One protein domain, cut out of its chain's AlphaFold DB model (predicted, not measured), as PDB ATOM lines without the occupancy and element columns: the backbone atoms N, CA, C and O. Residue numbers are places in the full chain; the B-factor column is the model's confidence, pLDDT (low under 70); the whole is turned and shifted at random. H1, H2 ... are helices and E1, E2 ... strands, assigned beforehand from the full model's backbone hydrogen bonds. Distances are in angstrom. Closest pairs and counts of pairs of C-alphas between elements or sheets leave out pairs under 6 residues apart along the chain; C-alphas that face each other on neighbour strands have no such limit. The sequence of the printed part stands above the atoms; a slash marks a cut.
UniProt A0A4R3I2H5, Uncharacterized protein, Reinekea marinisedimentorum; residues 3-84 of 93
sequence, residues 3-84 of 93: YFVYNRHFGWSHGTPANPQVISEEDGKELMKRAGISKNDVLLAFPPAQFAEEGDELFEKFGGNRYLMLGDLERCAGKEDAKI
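AT A GLANCE: This is residues 3 to 84 of the 93 residues of an uncharacterized protein of Reinekea marinisedimentorum (UniProt A0A4R3I2H5). Look first for a short antiparallel pair of strands, E1 and E4, in the middle of a rounded body, with H1 and H2 to one side and the small antiparallel hairpin of E2 and E3 to the opposite side. Two short helices, H3 and H4, lie farthest out. The 82 printed residues run E1 E2 E3 H1 H2 H3 E4 H4, mixed in class, with under half in named elements. The whole is compact, with a radius of gyration of the C-alphas of 11.6 A and spans of 29 by 26 by 24 A.

HOW THE PARTS SIT: Start at E1, residues 3 to 6, whose antiparallel neighbour is E4, residues 67 to 71; N 4 and O 69 are within hydrogen-bond range at 2.9 A. E1 runs on into E2, residues 8 to 10, at 85 degrees. E2 forms a hairpin with E3, residues 16 to 18, where N 10 and O 16 are 2.9 A apart. In H1, residues 25 to 35, Gly 28 has its C-alpha 5.9 A from that of Tyr 3, the closest to E1. H2, residues 39 to 43, is close to H1 but not clearly touching, at 7.8 A between the closest C-alphas, Met 32 and Lys 39. The closest C-alphas of H2 and E4, Val 42 and Met 69, are 4.4 A apart. H3, residues 57 to 61, and H4, residues 81 to 84, touch no helix. Every O i to N i+4 pair is within range in H1, H2 and H3; H4 is too short for one.

IN THESE COORDINATES: Find C-alpha 3 at (-48.915, 29.122, -32.966), where E1 begins. H1 spans 15.3 A and E4 12.3 A; H4 ends at C-alpha 84, (-40.956, 23.348, -36.044).

THE WHOLE: The C-alphas of Trp 12 and Glu 26 are farthest apart, 32.5 A. The printed part has no cut, and the link from H2 to H3 is long. Residues 12 to 14 are under pLDDT 70.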
ATOM      1  N   TYR A   3     -48.844  29.395 -34.394       97.50
ATOM      2  CA  TYR A   3     -48.915  29.122 -32.966       97.50
ATOM      3  C   TYR A   3     -47.735  28.245 -32.563       97.50
ATOM      4  O   TYR A   3     -47.405  27.267 -33.240       97.50
ATOM      5  N   PHE A   4     -47.088  28.613 -31.467       97.69
ATOM      6  CA  PHE A   4     -46.056  27.802 -30.849       97.69
ATOM      7  C   PHE A   4     -46.049  28.005 -29.341       97.69
ATOM      8  O   PHE A   4     -46.404  29.071 -28.834       97.69
ATOM      9  N   VAL A   5     -45.619  26.965 -28.639       97.44
ATOM     10  CA  VAL A   5     -45.392  26.992 -27.200       97.44
ATOM     11  C   VAL A   5     -43.901  27.006 -26.899       97.44
ATOM     12  O   VAL A   5     -43.085  26.555 -27.705       97.44
ATOM     13  N   TYR A   6     -43.538  27.568 -25.755       95.81
ATOM     14  CA  TYR A   6     -42.155  27.657 -25.304       95.81
ATOM     15  C   TYR A   6     -42.091  27.754 -23.776       95.81
ATOM     16  O   TYR A   6     -43.086  28.012 -23.094       95.81
ATOM     17  N   ASN A   7     -40.898  27.542 -23.228       92.50
ATOM     18  CA  ASN A   7     -40.614  27.726 -21.799       92.50
ATOM     19  C   ASN A   7     -39.355  28.573 -21.561       92.50
ATOM     20  O   ASN A   7     -39.225  29.279 -20.562       92.50
ATOM     21  N   ARG A   8     -38.400  28.522 -22.497       84.38
ATOM     22  CA  ARG A   8     -37.090  29.165 -22.355       84.38
ATOM     23  C   ARG A   8     -37.081  30.543 -23.012       84.38
ATOM     24  O   ARG A   8     -37.763  30.774 -24.007       84.38
ATOM     25  N   HIS A   9     -36.246  31.426 -22.478       85.25
ATOM     26  CA  HIS A   9     -35.897  32.712 -23.081       85.25
ATOM     27  C   HIS A   9     -34.366  32.799 -23.176       85.25
ATOM     28  O   HIS A   9     -33.673  32.341 -22.266       85.25
ATOM     29  N   PHE A  10     -33.829  33.378 -24.252       80.62
ATOM     30  CA  PHE A  10     -32.402  33.720 -24.362       80.62
ATOM     31  C   PHE A  10     -32.197  35.235 -24.200       80.62
ATOM     32  O   PHE A  10     -32.886  36.021 -24.845       80.62
ATOM     33  N   GLY A  11     -31.219  35.646 -23.385       73.88
ATOM     34  CA  GLY A  11     -30.900  37.059 -23.112       73.88
ATOM     35  C   GLY A  11     -31.405  37.563 -21.750       73.88
ATOM     36  O   GLY A  11     -31.935  36.790 -20.956       73.88
ATOM     37  N   TRP A  12     -31.206  38.855 -21.460       56.31
ATOM     38  CA  TRP A  12     -31.641  39.486 -20.202       56.31
ATOM     39  C   TRP A  12     -33.128  39.891 -20.252       56.31
ATOM     40  O   TRP A  12     -33.634  40.225 -21.317       56.31
ATOM     41  N   SER A  13     -33.799  39.825 -19.092       53.75
ATOM     42  CA  SER A  13     -35.184  40.235 -18.769       53.75
ATOM     43  C   SER A  13     -36.205  40.183 -19.923       53.75
ATOM     44  O   SER A  13     -36.416  41.178 -20.610       53.75
ATOM     45  N   HIS A  14     -36.888  39.036 -20.072       60.75
ATOM     46  CA  HIS A  14     -37.909  38.742 -21.106       60.75
ATOM     47  C   HIS A  14     -37.366  38.599 -22.530       60.75
ATOM     48  O   HIS A  14     -38.029  38.976 -23.493       60.75
ATOM     49  N   GLY A  15     -36.146  38.064 -22.642       77.75
ATOM     50  CA  GLY A  15     -35.416  37.901 -23.897       77.75
ATOM     51  C   GLY A  15     -36.135  37.087 -24.982       77.75
ATOM     52  O   GLY A  15     -37.303  36.732 -24.893       77.75
ATOM     53  N   THR A  16     -35.427  36.779 -26.059       88.06
ATOM     54  CA  THR A  16     -36.005  36.104 -27.223       88.06
ATOM     55  C   THR A  16     -36.620  34.744 -26.847       88.06
ATOM     56  O   THR A  16     -35.892  33.920 -26.276       88.06
ATOM     57  N   PRO A  17     -37.904  34.467 -27.183       91.88
ATOM     58  CA  PRO A  17     -38.507  33.148 -27.007       91.88
ATOM     59  C   PRO A  17     -37.624  32.063 -27.611       91.88
ATOM     60  O   PRO A  17     -37.108  32.206 -28.725       91.88
ATOM     61  N   ALA A  18     -37.408  30.995 -26.854       92.50
ATOM     62  CA  ALA A  18     -36.403  30.001 -27.174       92.50
ATOM     63  C   ALA A  18     -36.966  28.586 -27.180       92.50
ATOM     64  O   ALA A  18     -37.805  28.238 -26.350       92.50
ATOM     65  N   ASN A  19     -36.417  27.766 -28.077       94.25
ATOM     66  CA  ASN A  19     -36.823  26.382 -28.296       94.25
ATOM     67  C   ASN A  19     -38.339  26.249 -28.544       94.25
ATOM     68  O   ASN A  19     -39.029  25.578 -27.774       94.25
ATOM     69  N   PRO A  20     -38.878  26.945 -29.565       96.38
ATOM     70  CA  PRO A  20     -40.303  26.914 -29.844       96.38
ATOM     71  C   PRO A  20     -40.736  25.524 -30.323       96.38
ATOM     72  O   PRO A  20     -40.051  24.887 -31.124       96.38
ATOM     73  N   GLN A  21     -41.919  25.104 -29.890       97.62
ATOM     74  CA  GLN A  21     -42.620  23.925 -30.382       97.62
ATOM     75  C   GLN A  21     -43.887  24.373 -31.105       97.62
ATOM     76  O   GLN A  21     -44.778  24.961 -30.494       97.62
ATOM     77  N   VAL A  22     -43.974  24.112 -32.409       97.94
ATOM     78  CA  VAL A  22     -45.170  24.440 -33.196       97.94
ATOM     79  C   VAL A  22     -46.335  23.580 -32.728       97.94
ATOM     80  O   VAL A  22     -46.154  22.401 -32.423       97.94
ATOM     81  N   ILE A  23     -47.525  24.172 -32.705       98.25
ATOM     82  CA  ILE A  23     -48.804  23.494 -32.468       98.25
ATOM     83  C   ILE A  23     -49.775  23.843 -33.604       98.25
ATOM     84  O   ILE A  23     -49.521  24.782 -34.368       98.25
ATOM     85  N   SER A  24     -50.857  23.076 -33.758       97.81
ATOM     86  CA  SER A  24     -51.869  23.380 -34.776       97.81
ATOM     87  C   SER A  24     -52.632  24.672 -34.443       97.81
ATOM     88  O   SER A  24     -52.578  25.186 -33.320       97.81
ATOM     89  N   GLU A  25     -53.333  25.240 -35.427       97.19
ATOM     90  CA  GLU A  25     -54.183  26.408 -35.176       97.19
ATOM     91  C   GLU A  25     -55.375  26.044 -34.278       97.19
ATOM     92  O   GLU A  25     -55.789  26.846 -33.438       97.19
ATOM     93  N   GLU A  26     -55.898  24.832 -34.437       97.62
ATOM     94  CA  GLU A  26     -56.957  24.248 -33.625       97.62
ATOM     95  C   GLU A  26     -56.518  24.122 -32.161       97.62
ATOM     96  O   GLU A  26     -57.205  24.635 -31.275       97.62
ATOM     97  N   ASP A  27     -55.337  23.548 -31.912       98.19
ATOM     98  CA  ASP A  27     -54.780  23.400 -30.561       98.19
ATOM     99  C   ASP A  27     -54.490  24.755 -29.919       98.19
ATOM    100  O   ASP A  27     -54.761  24.951 -28.736       98.19
ATOM    101  N   GLY A  28     -53.983  25.720 -30.693       97.75
ATOM    102  CA  GLY A  28     -53.757  27.079 -30.203       97.75
ATOM    103  C   GLY A  28     -55.049  27.742 -29.723       97.75
ATOM    104  O   GLY A  28     -55.075  28.343 -28.648       97.75
ATOM    105  N   LYS A  29     -56.142  27.597 -30.480       97.31
ATOM    106  CA  LYS A  29     -57.459  28.139 -30.108       97.31
ATOM    107  C   LYS A  29     -58.061  27.427 -28.898       97.31
ATOM    108  O   LYS A  29     -58.611  28.098 -28.024       97.31
ATOM    109  N   GLU A  30     -57.970  26.100 -28.839       97.81
ATOM    110  CA  GLU A  30     -58.495  25.328 -27.709       97.81
ATOM    111  C   GLU A  30     -57.708  25.618 -26.423       97.81
ATOM    112  O   GLU A  30     -58.312  25.865 -25.378       97.81
ATOM    113  N   LEU A  31     -56.377  25.720 -26.507       97.81
ATOM    114  CA  LEU A  31     -55.529  26.122 -25.387       97.81
ATOM    115  C   LEU A  31     -55.905  27.510 -24.864       97.81
ATOM    116  O   LEU A  31     -56.114  27.681 -23.664       97.81
ATOM    117  N   MET A  32     -56.054  28.493 -25.759       97.56
ATOM    118  CA  MET A  32     -56.494  29.840 -25.385       97.56
ATOM    119  C   MET A  32     -57.838  29.825 -24.653       97.56
ATOM    120  O   MET A  32     -57.997  30.495 -23.635       97.56
ATOM    121  N   LYS A  33     -58.797  29.035 -25.145       97.25
ATOM    122  CA  LYS A  33     -60.123  28.894 -24.535       97.25
ATOM    123  C   LYS A  33     -60.048  28.282 -23.133       97.25
ATOM    124  O   LYS A  33     -60.700  28.798 -22.230       97.25
ATOM    125  N   ARG A  34     -59.269  27.211 -22.939       95.44
ATOM    126  CA  ARG A  34     -59.127  26.539 -21.633       95.44
ATOM    127  C   ARG A  34     -58.350  27.379 -20.618       95.44
ATOM    128  O   ARG A  34     -58.713  27.387 -19.449       95.44
ATOM    129  N   ALA A  35     -57.327  28.104 -21.067       95.50
ATOM    130  CA  ALA A  35     -56.480  28.939 -20.215       95.50
ATOM    131  C   ALA A  35     -57.020  30.368 -20.002       95.50
ATOM    132  O   ALA A  35     -56.427  31.144 -19.259       95.50
ATOM    133  N   GLY A  36     -58.122  30.749 -20.660       96.19
ATOM    134  CA  GLY A  36     -58.677  32.105 -20.569       96.19
ATOM    135  C   GLY A  36     -57.781  33.184 -21.192       96.19
ATOM    136  O   GLY A  36     -57.842  34.340 -20.783       96.19
ATOM    137  N   ILE A  37     -56.952  32.817 -22.172       96.00
ATOM    138  CA  ILE A  37     -55.977  33.701 -22.818       96.00
ATOM    139  C   ILE A  37     -56.599  34.343 -24.060       96.00
ATOM    140  O   ILE A  37     -57.179  33.664 -24.910       96.00
ATOM    141  N   SER A  38     -56.451  35.660 -24.209       95.94
ATOM    142  CA  SER A  38     -56.955  36.377 -25.378       95.94
ATOM    143  C   SER A  38     -55.984  36.321 -26.559       95.94
ATOM    144  O   SER A  38     -54.782  36.084 -26.425       95.94
ATOM    145  N   LYS A  39     -56.495  36.604 -27.764       94.44
ATOM    146  CA  LYS A  39     -55.648  36.690 -28.964       94.44
ATOM    147  C   LYS A  39     -54.588  37.791 -28.847       94.44
ATOM    148  O   LYS A  39     -53.521  37.669 -29.438       94.44
ATOM    149  N   ASN A  40     -54.882  38.858 -28.107       94.88
ATOM    150  CA  ASN A  40     -53.932  39.946 -27.910       94.88
ATOM    151  C   ASN A  40     -52.763  39.499 -27.031       94.88
ATOM    152  O   ASN A  40     -51.628  39.826 -27.354       94.88
ATOM    153  N   ASP A  41     -53.022  38.693 -26.001       95.00
ATOM    154  CA  ASP A  41     -51.978  38.203 -25.097       95.00
ATOM    155  C   ASP A  41     -50.951  37.349 -25.849       95.00
ATOM    156  O   ASP A  41     -49.753  37.558 -25.704       95.00
ATOM    157  N   VAL A  42     -51.399  36.446 -26.730       95.50
ATOM    158  CA  VAL A  42     -50.489  35.569 -27.498       95.50
ATOM    159  C   VAL A  42     -49.743  36.288 -28.626       95.50
ATOM    160  O   VAL A  42     -48.759  35.760 -29.139       95.50
ATOM    161  N   LEU A  43     -50.205  37.464 -29.061       94.19
ATOM    162  CA  LEU A  43     -49.498  38.295 -30.048       94.19
ATOM    163  C   LEU A  43     -48.392  39.137 -29.397       94.19
ATOM    164  O   LEU A  43     -47.464  39.576 -30.082       94.19
ATOM    165  N   LEU A  44     -48.492  39.378 -28.089       82.38
ATOM    166  CA  LEU A  44     -47.507  40.121 -27.321       82.38
ATOM    167  C   LEU A  44     -46.391  39.181 -26.858       82.38
ATOM    168  O   LEU A  44     -46.622  38.082 -26.368       82.38
ATOM    169  N   ALA A  45     -45.146  39.633 -26.993       74.56
ATOM    170  CA  ALA A  45     -44.008  38.938 -26.389       74.56
ATOM    171  C   ALA A  45     -43.886  39.238 -24.885       74.56
ATOM    172  O   ALA A  45     -43.193  38.521 -24.167       74.56
ATOM    173  N   PHE A  46     -44.516  40.323 -24.417       81.88
ATOM    174  CA  PHE A  46     -44.396  40.790 -23.045       81.88
ATOM    175  C   PHE A  46     -45.694  41.447 -22.534       81.88
ATOM    176  O   PHE A  46     -46.160  42.399 -23.167       81.88
ATOM    177  N   PRO A  47     -46.242  41.001 -21.386       86.50
ATOM    178  CA  PRO A  47     -45.853  39.786 -20.661       86.50
ATOM    179  C   PRO A  47     -46.113  38.519 -21.505       86.50
ATOM    180  O   PRO A  47     -47.014  38.533 -22.340       86.50
ATOM    181  N   PRO A  48     -45.337  37.433 -21.328       90.94
ATOM    182  CA  PRO A  48     -45.618  36.164 -21.995       90.94
ATOM    183  C   PRO A  48     -47.009  35.640 -21.623       90.94
ATOM    184  O   PRO A  48     -47.370  35.639 -20.445       90.94
ATOM    185  N   ALA A  49     -47.764  35.139 -22.601       95.19
ATOM    186  CA  ALA A  49     -49.056  34.511 -22.345       95.19
ATOM    187  C   ALA A  49     -48.864  33.121 -21.713       95.19
ATOM    188  O   ALA A  49     -48.731  32.114 -22.412       95.19
ATOM    189  N   GLN A  50     -48.787  33.081 -20.382       96.00
ATOM    190  CA  GLN A  50     -48.634  31.852 -19.610       96.00
ATOM    191  C   GLN A  50     -49.960  31.094 -19.515       96.00
ATOM    192  O   GLN A  50     -50.968  31.672 -19.122       96.00
ATOM    193  N   PHE A  51     -49.951  29.803 -19.855       96.50
ATOM    194  CA  PHE A  51     -51.132  28.932 -19.828       96.50
ATOM    195  C   PHE A  51     -51.052  27.790 -18.806       96.50
ATOM    196  O   PHE A  51     -52.050  27.104 -18.604       96.50
ATOM    197  N   ALA A  52     -49.881  27.550 -18.212       96.81
ATOM    198  CA  ALA A  52     -49.650  26.472 -17.251       96.81
ATOM    199  C   ALA A  52     -48.532  26.824 -16.256       96.81
ATOM    200  O   ALA A  52     -47.720  27.724 -16.498       96.81
ATOM    201  N   GLU A  53     -48.455  26.080 -15.162       95.25
ATOM    202  CA  GLU A  53     -47.320  25.999 -14.245       95.25
ATOM    203  C   GLU A  53     -46.652  24.618 -14.308       95.25
ATOM    204  O   GLU A  53     -47.201  23.656 -14.840       95.25
ATOM    205  N   GLU A  54     -45.426  24.514 -13.791       94.19
ATOM    206  CA  GLU A  54     -44.742  23.220 -13.697       94.19
ATOM    207  C   GLU A  54     -45.531  22.277 -12.778       94.19
ATOM    208  O   GLU A  54     -45.787  22.604 -11.620       94.19
ATOM    209  N   GLY A  55     -45.898  21.104 -13.299       92.62
ATOM    210  CA  GLY A  55     -46.740  20.125 -12.605       92.62
ATOM    211  C   GLY A  55     -48.216  20.145 -13.015       92.62
ATOM    212  O   GLY A  55     -48.938  19.214 -12.662       92.62
ATOM    213  N   ASP A  56     -48.661  21.139 -13.792       94.56
ATOM    214  CA  ASP A  56     -50.010  21.143 -14.361       94.56
ATOM    215  C   ASP A  56     -50.153  20.124 -15.498       94.56
ATOM    216  O   ASP A  56     -49.233  19.886 -16.282       94.56
ATOM    217  N   GLU A  57     -51.365  19.598 -15.684       94.44
ATOM    218  CA  GLU A  57     -51.682  18.694 -16.798       94.44
ATOM    219  C   GLU A  57     -51.361  19.323 -18.166       94.44
ATOM    220  O   GLU A  57     -50.834  18.658 -19.059       94.44
ATOM    221  N   LEU A  58     -51.632  20.623 -18.328       95.62
ATOM    222  CA  LEU A  58     -51.302  21.352 -19.552       95.62
ATOM    223  C   LEU A  58     -49.789  21.464 -19.764       95.62
ATOM    224  O   LEU A  58     -49.332  21.391 -20.900       95.62
ATOM    225  N   PHE A  59     -48.993  21.597 -18.705       96.25
ATOM    226  CA  PHE A  59     -47.539  21.636 -18.841       96.25
ATOM    227  C   PHE A  59     -47.005  20.316 -19.409       96.25
ATOM    228  O   PHE A  59     -46.220  20.324 -20.360       96.25
ATOM    229  N   GLU A  60     -47.503  19.188 -18.899       94.56
ATOM    230  CA  GLU A  60     -47.137  17.851 -19.376       94.56
ATOM    231  C   GLU A  60     -47.639  17.588 -20.805       94.56
ATOM    232  O   GLU A  60     -46.856  17.185 -21.670       94.56
ATOM    233  N   LYS A  61     -48.914  17.895 -21.106       95.56
ATOM    234  CA  LYS A  61     -49.491  17.736 -22.459       95.56
ATOM    235  C   LYS A  61     -48.725  18.533 -23.518       95.56
ATOM    236  O   LYS A  61     -48.628  18.090 -24.659       95.56
ATOM    237  N   PHE A  62     -48.156  19.679 -23.147       96.69
ATOM    238  CA  PHE A  62     -47.368  20.527 -24.043       96.69
ATOM    239  C   PHE A  62     -45.851  20.301 -23.930       96.69
ATOM    240  O   PHE A  62     -45.066  21.148 -24.362       96.69
ATOM    241  N   GLY A  63     -45.417  19.157 -23.389       93.56
ATOM    242  CA  GLY A  63     -44.012  18.740 -23.388       93.56
ATOM    243  C   GLY A  63     -43.102  19.642 -22.553       93.56
ATOM    244  O   GLY A  63     -41.966  19.916 -22.946       93.56
ATOM    245  N   GLY A  64     -43.616  20.151 -21.434       95.06
ATOM    246  CA  GLY A  64     -42.899  21.039 -20.524       95.06
ATOM    247  C   GLY A  64     -42.833  22.497 -20.985       95.06
ATOM    248  O   GLY A  64     -41.902  23.228 -20.623       95.06
ATOM    249  N   ASN A  65     -43.791  22.926 -21.811       96.38
ATOM    250  CA  ASN A  65     -43.953  24.318 -22.222       96.38
ATOM    251  C   ASN A  65     -45.096  24.984 -21.460       96.38
ATOM    252  O   ASN A  65     -46.092  24.339 -21.149       96.38
ATOM    253  N   ARG A  66     -44.950  26.283 -21.174       96.00
ATOM    254  CA  ARG A  66     -45.923  27.024 -20.356       96.00
ATOM    255  C   ARG A  66     -46.362  28.362 -20.921       96.00
ATOM    256  O   ARG A  66     -47.273  28.972 -20.372       96.00
ATOM    257  N   TYR A  67     -45.733  28.825 -21.997       96.56
ATOM    258  CA  TYR A  67     -46.088  30.067 -22.675       96.56
ATOM    259  C   TYR A  67     -46.577  29.778 -24.087       96.56
ATOM    260  O   TYR A  67     -45.992  28.947 -24.782       96.56
ATOM    261  N   LEU A  68     -47.624  30.479 -24.512       97.38
ATOM    262  CA  LEU A  68     -48.194  30.412 -25.854       97.38
ATOM    263  C   LEU A  68     -47.876  31.700 -26.619       97.38
ATOM    264  O   LEU A  68     -47.947  32.795 -26.066       97.38
ATOM    265  N   MET A  69     -47.553  31.585 -27.905       96.69
ATOM    266  CA  MET A  69     -47.381  32.738 -28.786       96.69
ATOM    267  C   MET A  69     -47.943  32.460 -30.179       96.69
ATOM    268  O   MET A  69     -47.823  31.355 -30.708       96.69
ATOM    269  N   LEU A  70     -48.522  33.490 -30.792       96.88
ATOM    270  CA  LEU A  70     -48.829  33.559 -32.216       96.88
ATOM    271  C   LEU A  70     -47.836  34.528 -32.856       96.88
ATOM    272  O   LEU A  70     -47.965  35.742 -32.722       96.88
ATOM    273  N   GLY A  71     -46.829  34.006 -33.553       94.94
ATOM    274  CA  GLY A  71     -45.709  34.839 -33.984       94.94
ATOM    275  C   GLY A  71     -44.933  34.314 -35.180       94.94
ATOM    276  O   GLY A  71     -45.350  33.384 -35.877       94.94
ATOM    277  N   ASP A  72     -43.803  34.965 -35.438       94.19
ATOM    278  CA  ASP A  72     -42.826  34.549 -36.438       94.19
ATOM    279  C   ASP A  72     -41.724  33.715 -35.773       94.19
ATOM    280  O   ASP A  72     -41.001  34.208 -34.902       94.19
ATOM    281  N   LEU A  73     -41.591  32.456 -36.199       93.25
ATOM    282  CA  LEU A  73     -40.564  31.545 -35.697       93.25
ATOM    283  C   LEU A  73     -39.157  32.049 -36.014       93.25
ATOM    284  O   LEU A  73     -38.233  31.753 -35.259       93.25
ATOM    285  N   GLU A  74     -38.967  32.850 -37.067       93.00
ATOM    286  CA  GLU A  74     -37.642  33.385 -37.384       93.00
ATOM    287  C   GLU A  74     -37.085  34.288 -36.289       93.00
ATOM    288  O   GLU A  74     -35.872  34.376 -36.110       93.00
ATOM    289  N   ARG A  75     -37.973  34.863 -35.477       90.25
ATOM    290  CA  ARG A  75     -37.620  35.684 -34.321       90.25
ATOM    291  C   ARG A  75     -37.347  34.873 -33.058       90.25
ATOM    292  O   ARG A  75     -37.035  35.486 -32.046       90.25
ATOM    293  N   CYS A  76     -37.464  33.546 -33.096       92.12
ATOM    294  CA  CYS A  76     -37.168  32.659 -31.975       92.12
ATOM    295  C   CYS A  76     -35.732  32.125 -32.044       92.12
ATOM    296  O   CYS A  76     -35.179  31.884 -33.121       92.12
ATOM    297  N   ALA A  77     -35.145  31.879 -30.878       92.31
ATOM    298  CA  ALA A  77     -33.810  31.312 -30.734       92.31
ATOM    299  C   ALA A  77     -33.864  29.798 -30.461       92.31
ATOM    300  O   ALA A  77     -34.879  29.267 -30.012       92.31
ATOM    301  N   GLY A  78     -32.758  29.088 -30.719       92.00
ATOM    302  CA  GLY A  78     -32.636  27.658 -30.400       92.00
ATOM    303  C   GLY A  78     -33.694  26.775 -31.069       92.00
ATOM    304  O   GLY A  78     -34.230  25.884 -30.421       92.00
ATOM    305  N   LYS A  79     -34.042  27.069 -32.327       94.25
ATOM    306  CA  LYS A  79     -34.987  26.278 -33.125       94.25
ATOM    307  C   LYS A  79     -34.440  24.869 -33.353       94.25
ATOM    308  O   LYS A  79     -33.285  24.713 -33.739       94.25
ATOM    309  N   GLU A  80     -35.291  23.873 -33.156       94.81
ATOM    310  CA  GLU A  80     -35.011  22.471 -33.459       94.81
ATOM    311  C   GLU A  80     -35.946  22.028 -34.593       94.81
ATOM    312  O   GLU A  80     -37.166  22.133 -34.453       94.81
ATOM    313  N   ASP A  81     -35.404  21.523 -35.706       94.62
ATOM    314  CA  ASP A  81     -36.189  21.194 -36.911       94.62
ATOM    315  C   ASP A  81     -37.361  20.252 -36.616       94.62
ATOM    316  O   ASP A  81     -38.473  20.464 -37.101       94.62
ATOM    317  N   ALA A  82     -37.150  19.251 -35.759       93.88
ATOM    318  CA  ALA A  82     -38.190  18.309 -35.348       93.88
ATOM    319  C   ALA A  82     -39.398  18.993 -34.677       93.88
ATOM    320  O   ALA A  82     -40.524  18.534 -34.842       93.88
ATOM    321  N   LYS A  83     -39.182  20.110 -33.972       94.31
ATOM    322  CA  LYS A  83     -40.222  20.839 -33.230       94.31
ATOM    323  C   LYS A  83     -40.960  21.885 -34.060       94.31
ATOM    324  O   LYS A  83     -42.038  22.336 -33.677       94.31
ATOM    325  N   ILE A  84     -40.378  22.304 -35.184       95.06
ATOM    326  CA  ILE A  84     -40.956  23.348 -36.044       95.06
ATOM    327  C   ILE A  84     -41.490  22.821 -37.379       95.06
ATOM    328  O   ILE A  84     -42.334  23.476 -38.001       95.06
TER     329      ILE A  84